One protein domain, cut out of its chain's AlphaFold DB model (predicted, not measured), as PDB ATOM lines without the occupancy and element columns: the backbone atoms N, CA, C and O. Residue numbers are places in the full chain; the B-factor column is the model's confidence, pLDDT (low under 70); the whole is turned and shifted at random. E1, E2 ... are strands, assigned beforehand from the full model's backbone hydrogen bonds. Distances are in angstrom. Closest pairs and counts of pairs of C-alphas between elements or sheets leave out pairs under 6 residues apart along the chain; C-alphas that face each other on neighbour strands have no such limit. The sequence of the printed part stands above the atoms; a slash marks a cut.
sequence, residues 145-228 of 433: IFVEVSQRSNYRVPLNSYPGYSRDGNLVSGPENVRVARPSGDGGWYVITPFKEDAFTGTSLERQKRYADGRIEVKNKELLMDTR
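This is residues 145 to 228 of the 433 residues of an uncharacterized protein of Thioalkalivibrio sulfidiphilus (strain HL-EbGR7) (UniProt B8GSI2). A long, strongly twisted sheet of four strands, E6 to E9, lies beside a narrow ribbon of short strands, in which E1 and E2 run beside E4 and E3, with E5 added along E4. The ribbon comes nearest to the sheet where E3 meets its E6 edge. The printed part has 84 residues, with nine named strands, E1 to E9 in order, and no named helix: it is all strand. The sheets, E6 - E7 - E8 - E9, E1 - E4 - E5 and E2 - E3, are antiparallel. The whole is compact, radius of gyration of the C-alphas 13.7 A, yet elongated, spanning 47 by 26 by 16 A.

Find C-alpha 145 at (39.368, 52.001, -59.636), where E1, residues 145 to 147, begins. Next come E2, 149 to 151, E3, 159 to 161, E4, 163 to 166, E5, 171 to 173, and E6, 180 to 183. Then follow E7, 189 to 198, 26.0 A long, E8, 202 to 210, 24.5 A, and E9, 216 to 225, 22.1 A, ending at C-alpha 225 (36.355, 54.631, -31.731). E9 bends by 63 degrees at residue 222.

Look first at the meander E6 E7 E8 E9, each strand the antiparallel neighbour and hairpin partner of the one before. Find N 182 and O 190 at 2.9 A, N 191 and O 208 at 2.8 A, and N 209 and O 217 at 2.8 A, within hydrogen-bond range. The closest C-alphas of E3 and E6, Asn 160 and Val 180, are 6.4 A apart. E3 runs on into E4 at 26 degrees, and E1 into E2 at 40 degrees. Within hydrogen-bond range are also N 147 and O 163, 2.8 A, across the antiparallel neighbours E1 and E4; N 151 and O 159, 2.8 A, across the hairpin E2 and E3; and N 164 and O 172, 2.9 A, across the hairpin E4 and E5.

The C-alphas farthest apart, Asp 168 and Phe 200, are 47.0 A apart. The printed part has no cut and no long link. Confidence is under 70 at residues 198 to 201 and 221 to 228.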
ATOM      1  N   ILE A 145      40.420  51.131 -60.159       98.06
ATOM      2  CA  ILE A 145      39.368  52.001 -59.636       98.06
ATOM      3  C   ILE A 145      38.424  51.138 -58.804       98.06
ATOM      4  O   ILE A 145      37.862  50.164 -59.303       98.06
ATOM      5  N   PHE A 146      38.233  51.515 -57.546       97.62
ATOM      6  CA  PHE A 146      37.481  50.751 -56.557       97.62
ATOM      7  C   PHE A 146      36.273  51.537 -56.065       97.62
ATOM      8  O   PHE A 146      36.305  52.763 -55.994       97.62
ATOM      9  N   VAL A 147      35.209  50.837 -55.690       96.44
ATOM     10  CA  VAL A 147      33.960  51.440 -55.219       96.44
ATOM     11  C   VAL A 147      33.687  50.955 -53.807       96.44
ATOM     12  O   VAL A 147      33.663  49.755 -53.556       96.44
ATOM     13  N   GLU A 148      33.461  51.878 -52.878       94.94
ATOM     14  CA  GLU A 148      33.049  51.535 -51.519       94.94
ATOM     15  C   GLU A 148      31.646  50.919 -51.535       94.94
ATOM     16  O   GLU A 148      30.673  51.561 -51.941       94.94
ATOM     17  N   VAL A 149      31.526  49.678 -51.073       94.62
ATOM     18  CA  VAL A 149      30.256  48.963 -50.935       94.62
ATOM     19  C   VAL A 149      30.042  48.630 -49.468       94.62
ATOM     20  O   VAL A 149      30.795  47.846 -48.885       94.62
ATOM     21  N   SER A 150      28.997  49.217 -48.883       91.44
ATOM     22  CA  SER A 150      28.621  48.952 -47.497       91.44
ATOM     23  C   SER A 150      28.134  47.515 -47.329       91.44
ATOM     24  O   SER A 150      27.283  47.032 -48.077       91.44
ATOM     25  N   GLN A 151      28.677  46.837 -46.325       88.31
ATOM     26  CA  GLN A 151      28.370  45.459 -45.981       88.31
ATOM     27  C   GLN A 151      27.581  45.397 -44.673       88.31
ATOM     28  O   GLN A 151      27.737  46.227 -43.771       88.31
ATOM     29  N   ARG A 152      26.745  44.361 -44.541       83.31
ATOM     30  CA  ARG A 152      26.164  44.011 -43.241       83.31
ATOM     31  C   ARG A 152      27.289  43.558 -42.318       83.31
ATOM     32  O   ARG A 152      28.122  42.750 -42.711       83.31
ATOM     33  N   SER A 153      27.292  44.082 -41.103       79.56
ATOM     34  CA  SER A 153      28.344  43.853 -40.120       79.56
ATOM     35  C   SER A 153      27.740  43.318 -38.830       79.56
ATOM     36  O   SER A 153      26.673  43.766 -38.415       79.56
ATOM     37  N   ASN A 154      28.447  42.383 -38.193       77.81
ATOM     38  CA  ASN A 154      28.157  41.965 -36.821       77.81
ATOM     39  C   ASN A 154      28.723  42.954 -35.791       77.81
ATOM     40  O   ASN A 154      28.381  42.859 -34.619       77.81
ATOM     41  N   TYR A 155      29.580  43.885 -36.224       73.75
ATOM     42  CA  TYR A 155      30.092  44.950 -35.376       73.75
ATOM     43  C   TYR A 155      29.095  46.105 -35.280       73.75
ATOM     44  O   TYR A 155      28.383  46.411 -36.238       73.75
ATOM     45  N   ARG A 156      29.146  46.857 -34.176       75.62
ATOM     46  CA  ARG A 156      28.415  48.135 -34.009       75.62
ATOM     47  C   ARG A 156      28.824  49.251 -34.983       75.62
ATOM     48  O   ARG A 156      28.255  50.341 -34.934       75.62
ATOM     49  N   VAL A 157      29.799  49.003 -35.855       76.81
ATOM     50  CA  VAL A 157      30.246  49.926 -36.903       76.81
ATOM     51  C   VAL A 157      29.990  49.330 -38.292       76.81
ATOM     52  O   VAL A 157      30.172  48.121 -38.481       76.81
ATOM     53  N   PRO A 158      29.593  50.156 -39.282       82.25
ATOM     54  CA  PRO A 158      29.438  49.692 -40.654       82.25
ATOM     55  C   PRO A 158      30.792  49.246 -41.204       82.25
ATOM     56  O   PRO A 158      31.811  49.903 -40.972       82.25
ATOM     57  N   LEU A 159      30.789  48.134 -41.936       89.50
ATOM     58  CA  LEU A 159      31.952  47.653 -42.669       89.50
ATOM     59  C   LEU A 159      31.732  47.820 -44.158       89.50
ATOM     60  O   LEU A 159      30.604  47.941 -44.630       89.50
ATOM     61  N   ASN A 160      32.841  47.844 -44.874       92.88
ATOM     62  CA  ASN A 160      32.905  48.111 -46.288       92.88
ATOM     63  C   ASN A 160      33.767  47.060 -46.984       92.88
ATOM     64  O   ASN A 160      34.720  46.514 -46.416       92.88
ATOM     65  N   SER A 161      33.438  46.846 -48.250       96.31
ATOM     66  CA  SER A 161      34.290  46.199 -49.243       96.31
ATOM     67  C   SER A 161      34.603  47.178 -50.360       96.31
ATOM     68  O   SER A 161      33.862  48.142 -50.566       96.31
ATOM     69  N   TYR A 162      35.701  46.929 -51.064       96.94
ATOM     70  CA  TYR A 162      36.166  47.779 -52.154       96.94
ATOM     71  C   TYR A 162      36.361  46.964 -53.443       96.94
ATOM     72  O   TYR A 162      37.497  46.807 -53.888       96.94
ATOM     73  N   PRO A 163      35.295  46.395 -54.042       97.94
ATOM     74  CA  PRO A 163      35.386  45.811 -55.379       97.94
ATOM     75  C   PRO A 163      35.708  46.887 -56.421       97.94
ATOM     76  O   PRO A 163      35.368  48.060 -56.249       97.94
ATOM     77  N   GLY A 164      36.343  46.498 -57.519       98.06
ATOM     78  CA  GLY A 164      36.753  47.438 -58.552       98.06
ATOM     79  C   GLY A 164      37.190  46.775 -59.846       98.06
ATOM     80  O   GLY A 164      37.095  45.562 -60.010       98.06
ATOM     81  N   TYR A 165      37.702  47.590 -60.756       98.44
ATOM     82  CA  TYR A 165      38.293  47.125 -62.004       98.44
ATOM     83  C   TYR A 165      39.726  47.637 -62.114       98.44
ATOM     84  O   TYR A 165      40.019  48.796 -61.806       98.44
ATOM     85  N   SER A 166      40.624  46.742 -62.514       97.75
ATOM     86  CA  SER A 166      42.013  47.068 -62.832       97.75
ATOM     87  C   SER A 166      42.091  47.927 -64.085       97.75
ATOM     88  O   SER A 166      41.137  47.986 -64.856       97.75
ATOM     89  N   ARG A 167      43.257  48.531 -64.313       95.69
ATOM     90  CA  ARG A 167      43.585  49.316 -65.512       95.69
ATOM     91  C   ARG A 167      43.172  48.637 -66.827       95.69
ATOM     92  O   ARG A 167      42.666  49.321 -67.707       95.69
ATOM     93  N   ASP A 168      43.308  47.316 -66.922       95.75
ATOM     94  CA  ASP A 168      42.995  46.536 -68.133       95.75
ATOM     95  C   ASP A 168      41.532  46.054 -68.187       95.75
ATOM     96  O   ASP A 168      41.153  45.248 -69.032       95.75
ATOM     97  N   GLY A 169      40.698  46.503 -67.247       96.38
ATOM     98  CA  GLY A 169      39.288  46.133 -67.166       96.38
ATOM     99  C   GLY A 169      39.017  44.766 -66.535       96.38
ATOM    100  O   GLY A 169      37.887  44.288 -66.583       96.38
ATOM    101  N   ASN A 170      40.005  44.130 -65.898       97.75
ATOM    102  CA  ASN A 170      39.765  42.907 -65.125       97.75
ATOM    103  C   ASN A 170      39.158  43.241 -63.760       97.75
ATOM    104  O   ASN A 170      39.624  44.174 -63.099       97.75
ATOM    105  N   LEU A 171      38.172  42.455 -63.320       97.19
ATOM    106  CA  LEU A 171      37.602  42.553 -61.976       97.19
ATOM    107  C   LEU A 171      38.694  42.303 -60.928       97.19
ATOM    108  O   LEU A 171      39.412  41.305 -60.990       97.19
ATOM    109  N   VAL A 172      38.797  43.201 -59.955       96.38
ATOM    110  CA  VAL A 172      39.744  43.108 -58.841       96.38
ATOM    111  C   VAL A 172      39.042  43.388 -57.520       96.38
ATOM    112  O   VAL A 172      38.106  44.186 -57.445       96.38
ATOM    113  N   SER A 173      39.526  42.750 -56.460       93.62
ATOM    114  CA  SER A 173      39.031  42.969 -55.104       93.62
ATOM    115  C   SER A 173      40.049  43.759 -54.295       93.62
ATOM    116  O   SER A 173      41.190  43.331 -54.120       93.62
ATOM    117  N   GLY A 174      39.628  44.913 -53.783       95.50
ATOM    118  CA  GLY A 174      40.305  45.583 -52.682       95.50
ATOM    119  C   GLY A 174      39.994  44.918 -51.330       95.50
ATOM    120  O   GLY A 174      39.447  43.816 -51.274       95.50
ATOM    121  N   PRO A 175      40.329  45.578 -50.209       95.62
ATOM    122  CA  PRO A 175      40.043  45.082 -48.871       95.62
ATOM    123  C   PRO A 175      38.545  44.881 -48.616       95.62
ATOM    124  O   PRO A 175      37.705  45.662 -49.065       95.62
ATOM    125  N   GLU A 176      38.228  43.869 -47.815       95.31
ATOM    126  CA  GLU A 176      36.869  43.521 -47.395       95.31
ATOM    127  C   GLU A 176      36.769  43.432 -45.872       95.31
ATOM    128  O   GLU A 176      37.776  43.201 -45.194       95.31
ATOM    129  N   ASN A 177      35.553  43.588 -45.336       91.81
ATOM    130  CA  ASN A 177      35.279  43.591 -43.896       91.81
ATOM    131  C   ASN A 177      36.122  44.624 -43.130       91.81
ATOM    132  O   ASN A 177      36.531  44.416 -41.986       91.81
ATOM    133  N   VAL A 178      36.393  45.758 -43.771       90.50
ATOM    134  CA  VAL A 178      37.172  46.853 -43.192       90.50
ATOM    135  C   VAL A 178      36.239  47.998 -42.841       90.50
ATOM    136  O   VAL A 178      35.229  48.216 -43.504       90.50
ATOM    137  N   ARG A 179      36.568  48.785 -41.818       85.12
ATOM    138  CA  ARG A 179      35.813  50.009 -41.533       85.12
ATOM    139  C   ARG A 179      35.984  51.013 -42.665       85.12
ATOM    140  O   ARG A 179      35.028  51.687 -43.051       85.12
ATOM    141  N   VAL A 180      37.216  51.138 -43.145       86.06
ATOM    142  CA  VAL A 180      37.581  52.002 -44.260       86.06
ATOM    143  C   VAL A 180      38.942  51.582 -44.817       86.06
ATOM    144  O   VAL A 180      39.800  51.101 -44.069       86.06
ATOM    145  N   ALA A 181      39.140  51.768 -46.118       89.94
ATOM    146  CA  ALA A 181      40.427  51.572 -46.768       89.94
ATOM    147  C   ALA A 181      40.718  52.661 -47.800       89.94
ATOM    148  O   ALA A 181      39.809  53.322 -48.314       89.94
ATOM    149  N   ARG A 182      42.002  52.858 -48.085       90.31
ATOM    150  CA  ARG A 182      42.496  53.791 -49.096       90.31
ATOM    151  C   ARG A 182      43.689  53.177 -49.844       90.31
ATOM    152  O   ARG A 182      44.561  52.629 -49.169       90.31
ATOM    153  N   PRO A 183      43.743  53.241 -51.189       93.12
ATOM    154  CA  PRO A 183      44.891  52.738 -51.939       93.12
ATOM    155  C   PRO A 183      46.178  53.472 -51.549       93.12
ATOM    156  O   PRO A 183      46.143  54.667 -51.244       93.12
ATOM    157  N   SER A 184      47.306  52.769 -51.561       91.69
ATOM    158  CA  SER A 184      48.646  53.348 -51.399       91.69
ATOM    159  C   SER A 184      49.386  53.427 -52.735       91.69
ATOM    160  O   SER A 184      49.019  52.766 -53.707       91.69
ATOM    161  N   GLY A 185      50.434  54.256 -52.792       89.88
ATOM    162  CA  GLY A 185      51.198  54.501 -54.022       89.88
ATOM    163  C   GLY A 185      51.952  53.279 -54.557       89.88
ATOM    164  O   GLY A 185      52.215  53.191 -55.748       89.88
ATOM    165  N   ASP A 186      52.232  52.293 -53.703       91.81
ATOM    166  CA  ASP A 186      52.824  51.003 -54.089       91.81
ATOM    167  C   ASP A 186      51.800  50.003 -54.663       91.81
ATOM    168  O   ASP A 186      52.160  48.866 -54.952       91.81
ATOM    169  N   GLY A 187      50.527  50.393 -54.810       92.69
ATOM    170  CA  GLY A 187      49.434  49.520 -55.254       92.69
ATOM    171  C   GLY A 187      48.781  48.701 -54.135       92.69
ATOM    172  O   GLY A 187      47.826  47.966 -54.395       92.69
ATOM    173  N   GLY A 188      49.280  48.832 -52.903       94.69
ATOM    174  CA  GLY A 188      48.692  48.266 -51.696       94.69
ATOM    175  C   GLY A 188      47.549  49.111 -51.119       94.69
ATOM    176  O   GLY A 188      46.855  49.853 -51.819       94.69
ATOM    177  N   TRP A 189      47.353  48.994 -49.805       93.94
ATOM    178  CA  TRP A 189      46.250  49.595 -49.072       93.94
ATOM    179  C   TRP A 189      46.634  50.055 -47.671       93.94
ATOM    180  O   TRP A 189      47.212  49.314 -46.877       93.94
ATOM    181  N   TYR A 190      46.161  51.241 -47.310       89.56
ATOM    182  CA  TYR A 190      45.960  51.632 -45.923       89.56
ATOM    183  C   TYR A 190      44.580  51.168 -45.473       89.56
ATOM    184  O   TYR A 190      43.574  51.475 -46.113       89.56
ATOM    185  N   VAL A 191      44.524  50.426 -44.372       89.06
ATOM    186  CA  VAL A 191      43.307  49.760 -43.907       89.06
ATOM    187  C   VAL A 191      43.061  50.043 -42.435       89.06
ATOM    188  O   VAL A 191      43.989  50.067 -41.625       89.06
ATOM    189  N   ILE A 192      41.788  50.214 -42.089       85.44
ATOM    190  CA  ILE A 192      41.311  50.251 -40.711       85.44
ATOM    191  C   ILE A 192      40.308  49.126 -40.520       85.44
ATOM    192  O   ILE A 192      39.255  49.112 -41.160       85.44
ATOM    193  N   THR A 193      40.617  48.196 -39.629       87.06
ATOM    194  CA  THR A 193      39.788  47.020 -39.346       87.06
ATOM    195  C   THR A 193      39.343  47.015 -37.896       87.06
ATOM    196  O   THR A 193      40.162  47.289 -37.018       87.06
ATOM    197  N   PRO A 194      38.077  46.683 -37.599       85.50
ATOM    198  CA  PRO A 194      37.722  46.333 -36.234       85.50
ATOM    199  C   PRO A 194      38.426  45.031 -35.845       85.50
ATOM    200  O   PRO A 194      38.536  44.115 -36.657       85.50
ATOM    201  N   PHE A 195      38.896  44.938 -34.606       84.19
ATOM    202  CA  PHE A 195      39.482  43.690 -34.097       84.19
ATOM    203  C   PHE A 195      38.911  43.270 -32.739       84.19
ATOM    204  O   PHE A 195      39.056  42.114 -32.348       84.19
ATOM    205  N   LYS A 196      38.220  44.173 -32.028       81.25
ATOM    206  CA  LYS A 196      37.552  43.866 -30.760       81.25
ATOM    207  C   LYS A 196      36.325  44.755 -30.557       81.25
ATOM    208  O   LYS A 196      36.395  45.965 -30.763       81.25
ATOM    209  N   GLU A 197      35.212  44.159 -30.134       73.25
ATOM    210  CA  GLU A 197      34.087  44.917 -29.581       73.25
ATOM    211  C   GLU A 197      34.305  45.163 -28.090       73.25
ATOM    212  O   GLU A 197      34.629  44.241 -27.338       73.25
ATOM    213  N   ASP A 198      34.126  46.410 -27.667       64.62
ATOM    214  CA  ASP A 198      34.047  46.767 -26.260       64.62
ATOM    215  C   ASP A 198      32.567  46.818 -25.854       64.62
ATOM    216  O   ASP A 198      31.746  47.475 -26.500       64.62
ATOM    217  N   ALA A 199      32.219  46.099 -24.787       59.12
ATOM    218  CA  ALA A 199      30.846  45.924 -24.329       59.12
ATOM    219  C   ALA A 199      30.180  47.235 -23.867       59.12
ATOM    220  O   ALA A 199      28.950  47.294 -23.821       59.12
ATOM    221  N   PHE A 200      30.960  48.279 -23.550       57.88
ATOM    222  CA  PHE A 200      30.433  49.509 -22.947       57.88
ATOM    223  C   PHE A 200      30.723  50.798 -23.728       57.88
ATOM    224  O   PHE A 200      29.895  51.709 -23.680       57.88
ATOM    225  N   THR A 201      31.851  50.906 -24.443       59.25
ATOM    226  CA  THR A 201      32.351  52.224 -24.897       59.25
ATOM    227  C   THR A 201      32.737  52.366 -26.370       59.25
ATOM    228  O   THR A 201      32.900  53.501 -26.818       59.25
ATOM    229  N   GLY A 202      32.832  51.295 -27.168       70.75
ATOM    230  CA  GLY A 202      33.189  51.457 -28.583       70.75
ATOM    231  C   GLY A 202      33.625  50.195 -29.325       70.75
ATOM    232  O   GLY A 202      33.473  49.072 -28.854       70.75
ATOM    233  N   THR A 203      34.186  50.387 -30.515       73.69
ATOM    234  CA  THR A 203      34.859  49.324 -31.276       73.69
ATOM    235  C   THR A 203      36.347  49.650 -31.332       73.69
ATOM    236  O   THR A 203      36.724  50.757 -31.722       73.69
ATOM    237  N   SER A 204      37.202  48.706 -30.937       80.62
ATOM    238  CA  SER A 204      38.651  48.856 -31.077       80.62
ATOM    239  C   SER A 204      39.052  48.594 -32.525       80.62
ATOM    240  O   SER A 204      38.710  47.556 -33.106       80.62
ATOM    241  N   LEU A 205      39.773  49.553 -33.101       79.62
ATOM    242  CA  LEU A 205      40.211  49.538 -34.487       79.62
ATOM    243  C   LEU A 205      41.734  49.376 -34.573       79.62
ATOM    244  O   LEU A 205      42.493  50.003 -33.831       79.62
ATOM    245  N   GLU A 206      42.167  48.552 -35.518       83.75
ATOM    246  CA  GLU A 206      43.561  48.333 -35.880       83.75
ATOM    247  C   GLU A 206      43.841  49.018 -37.215       83.75
ATOM    248  O   GLU A 206      43.018  48.981 -38.133       83.75
ATOM    249  N   ARG A 207      45.010  49.652 -37.325       82.06
ATOM    250  CA  ARG A 207      45.467  50.273 -38.572       82.06
ATOM    251  C   ARG A 207      46.585  49.452 -39.180       82.06
ATOM    252  O   ARG A 207      47.575  49.152 -38.513       82.06
ATOM    253  N   GLN A 208      46.435  49.152 -40.458       87.38
ATOM    254  CA  GLN A 208      47.327  48.288 -41.211       87.38
ATOM    255  C   GLN A 208      47.778  48.996 -42.489       87.38
ATOM    256  O   GLN A 208      46.979  49.669 -43.143       87.38
ATOM    257  N   LYS A 209      49.036  48.792 -42.878       89.88
ATOM    258  CA  LYS A 209      49.470  48.928 -44.269       89.88
ATOM    259  C   LYS A 209      49.573  47.524 -44.859       89.88
ATOM    260  O   LYS A 209      50.313  46.692 -44.340       89.88
ATOM    261  N   ARG A 210      48.798  47.251 -45.904       92.88
ATOM    262  CA  ARG A 210      48.845  46.015 -46.691       92.88
ATOM    263  C   ARG A 210      49.559  46.340 -47.994       92.88
ATOM    264  O   ARG A 210      49.017  47.075 -48.803       92.88
ATOM    265  N   TYR A 211      50.775  45.865 -48.167       93.25
ATOM    266  CA  TYR A 211      51.595  46.148 -49.339       93.25
ATOM    267  C   TYR A 211      51.119  45.324 -50.544       93.25
ATOM    268  O   TYR A 211      50.475  44.285 -50.379       93.25
ATOM    269  N   ALA A 212      51.448  45.769 -51.760       92.81
ATOM    270  CA  ALA A 212      51.093  45.046 -52.986       92.81
ATOM    271  C   ALA A 212      51.737  43.650 -53.084       92.81
ATOM    272  O   ALA A 212      51.181  42.763 -53.724       92.81
ATOM    273  N   ASP A 213      52.869  43.433 -52.406       92.69
ATOM    274  CA  ASP A 213      53.552  42.135 -52.297       92.69
ATOM    275  C   ASP A 213      52.880  41.161 -51.304       92.69
ATOM    276  O   ASP A 213      53.358  40.046 -51.100       92.69
ATOM    277  N   GLY A 214      51.778  41.571 -50.665       91.06
ATOM    278  CA  GLY A 214      51.044  40.784 -49.674       91.06
ATOM    279  C   GLY A 214      51.547  40.936 -48.237       91.06
ATOM    280  O   GLY A 214      50.914  40.416 -47.314       91.06
ATOM    281  N   ARG A 215      52.640  41.672 -47.994       93.69
ATOM    282  CA  ARG A 215      53.108  41.968 -46.635       93.69
ATOM    283  C   ARG A 215      52.082  42.826 -45.897       93.69
ATOM    284  O   ARG A 215      51.502  43.753 -46.456       93.69
ATOM    285  N   ILE A 216      51.889  42.558 -44.606       91.19
ATOM    286  CA  ILE A 216      51.017  43.353 -43.735       91.19
ATOM    287  C   ILE A 216      51.848  43.918 -42.591       91.19
ATOM    288  O   ILE A 216      52.544  43.189 -41.888       91.19
ATOM    289  N   GLU A 217      51.750  45.224 -42.388       89.00
ATOM    290  CA  GLU A 217      52.370  45.932 -41.279       89.00
ATOM    291  C   GLU A 217      51.289  46.583 -40.416       89.00
ATOM    292  O   GLU A 217      50.535  47.446 -40.874       89.00
ATOM    293  N   VAL A 218      51.215  46.179 -39.149       85.25
ATOM    294  CA  VAL A 218      50.296  46.772 -38.175       85.25
ATOM    295  C   VAL A 218      50.941  48.020 -37.580       85.25
ATOM    296  O   VAL A 218      51.932  47.929 -36.862       85.25
ATOM    297  N   LYS A 219      50.359  49.190 -37.855       76.19
ATOM    298  CA  LYS A 219      50.900  50.497 -37.442       76.19
ATOM    299  C   LYS A 219      50.397  50.960 -36.070       76.19
ATOM    300  O   LYS A 219      51.036  51.786 -35.433       76.19
ATOM    301  N   ASN A 220      49.212  50.524 -35.633       72.31
ATOM    302  CA  ASN A 220      48.662  50.821 -34.300       72.31
ATOM    303  C   ASN A 220      47.512  49.858 -33.980       72.31
ATOM    304  O   ASN A 220      46.670  49.617 -34.848       72.31
ATOM    305  N   LYS A 221      47.470  49.372 -32.738       63.56
ATOM    306  CA  LYS A 221      46.502  48.389 -32.245       63.56
ATOM    307  C   LYS A 221      45.412  48.968 -31.339       63.56
ATOM    308  O   LYS A 221      44.503  48.234 -31.004       63.56
ATOM    309  N   GLU A 222      45.442  50.243 -30.949       64.19
ATOM    310  CA  GLU A 222      44.487  50.767 -29.953       64.19
ATOM    311  C   GLU A 222      43.865  52.105 -30.360       64.19
ATOM    312  O   GLU A 222      43.940  53.104 -29.646       64.19
ATOM    313  N   LEU A 223      43.216  52.150 -31.526       65.81
ATOM    314  CA  LEU A 223      42.294  53.246 -31.809       65.81
ATOM    315  C   LEU A 223      40.913  52.875 -31.250       65.81
ATOM    316  O   LEU A 223      40.175  52.110 -31.871       65.81
ATOM    317  N   LEU A 224      40.564  53.392 -30.072       66.00
ATOM    318  CA  LEU A 224      39.199  53.287 -29.563       66.00
ATOM    319  C   LEU A 224      38.324  54.291 -30.316       66.00
ATOM    320  O   LEU A 224      38.531  55.495 -30.194       66.00
ATOM    321  N   MET A 225      37.371  53.793 -31.103       65.25
ATOM    322  CA  MET A 225      36.355  54.631 -31.731       65.25
ATOM    323  C   MET A 225      35.068  54.527 -30.923       65.25
ATOM    324  O   MET A 225      34.488  53.442 -30.798       65.25
ATOM    325  N   ASP A 226      34.597  55.662 -30.412       61.81
ATOM    326  CA  ASP A 226      33.235  55.751 -29.904       61.81
ATOM    327  C   ASP A 226      32.289  55.616 -31.107       61.81
ATOM    328  O   ASP A 226      32.428  56.293 -32.123       61.81
ATOM    329  N   THR A 227      31.322  54.703 -31.023       55.94
ATOM    330  CA  THR A 227      30.345  54.434 -32.100       55.94
ATOM    331  C   THR A 227      29.533  55.665 -32.518       55.94
ATOM    332  O   THR A 227      28.922  55.678 -33.586       55.94
ATOM    333  N   ARG A 228      29.531  56.719 -31.695       57.19
ATOM    334  CA  ARG A 228      28.936  58.017 -32.002       57.19
ATOM    335  C   ARG A 228      29.859  58.912 -32.827       57.19
ATOM    336  O   ARG A 228      29.431  59.989 -33.222       57.19
TER     337      ARG A 228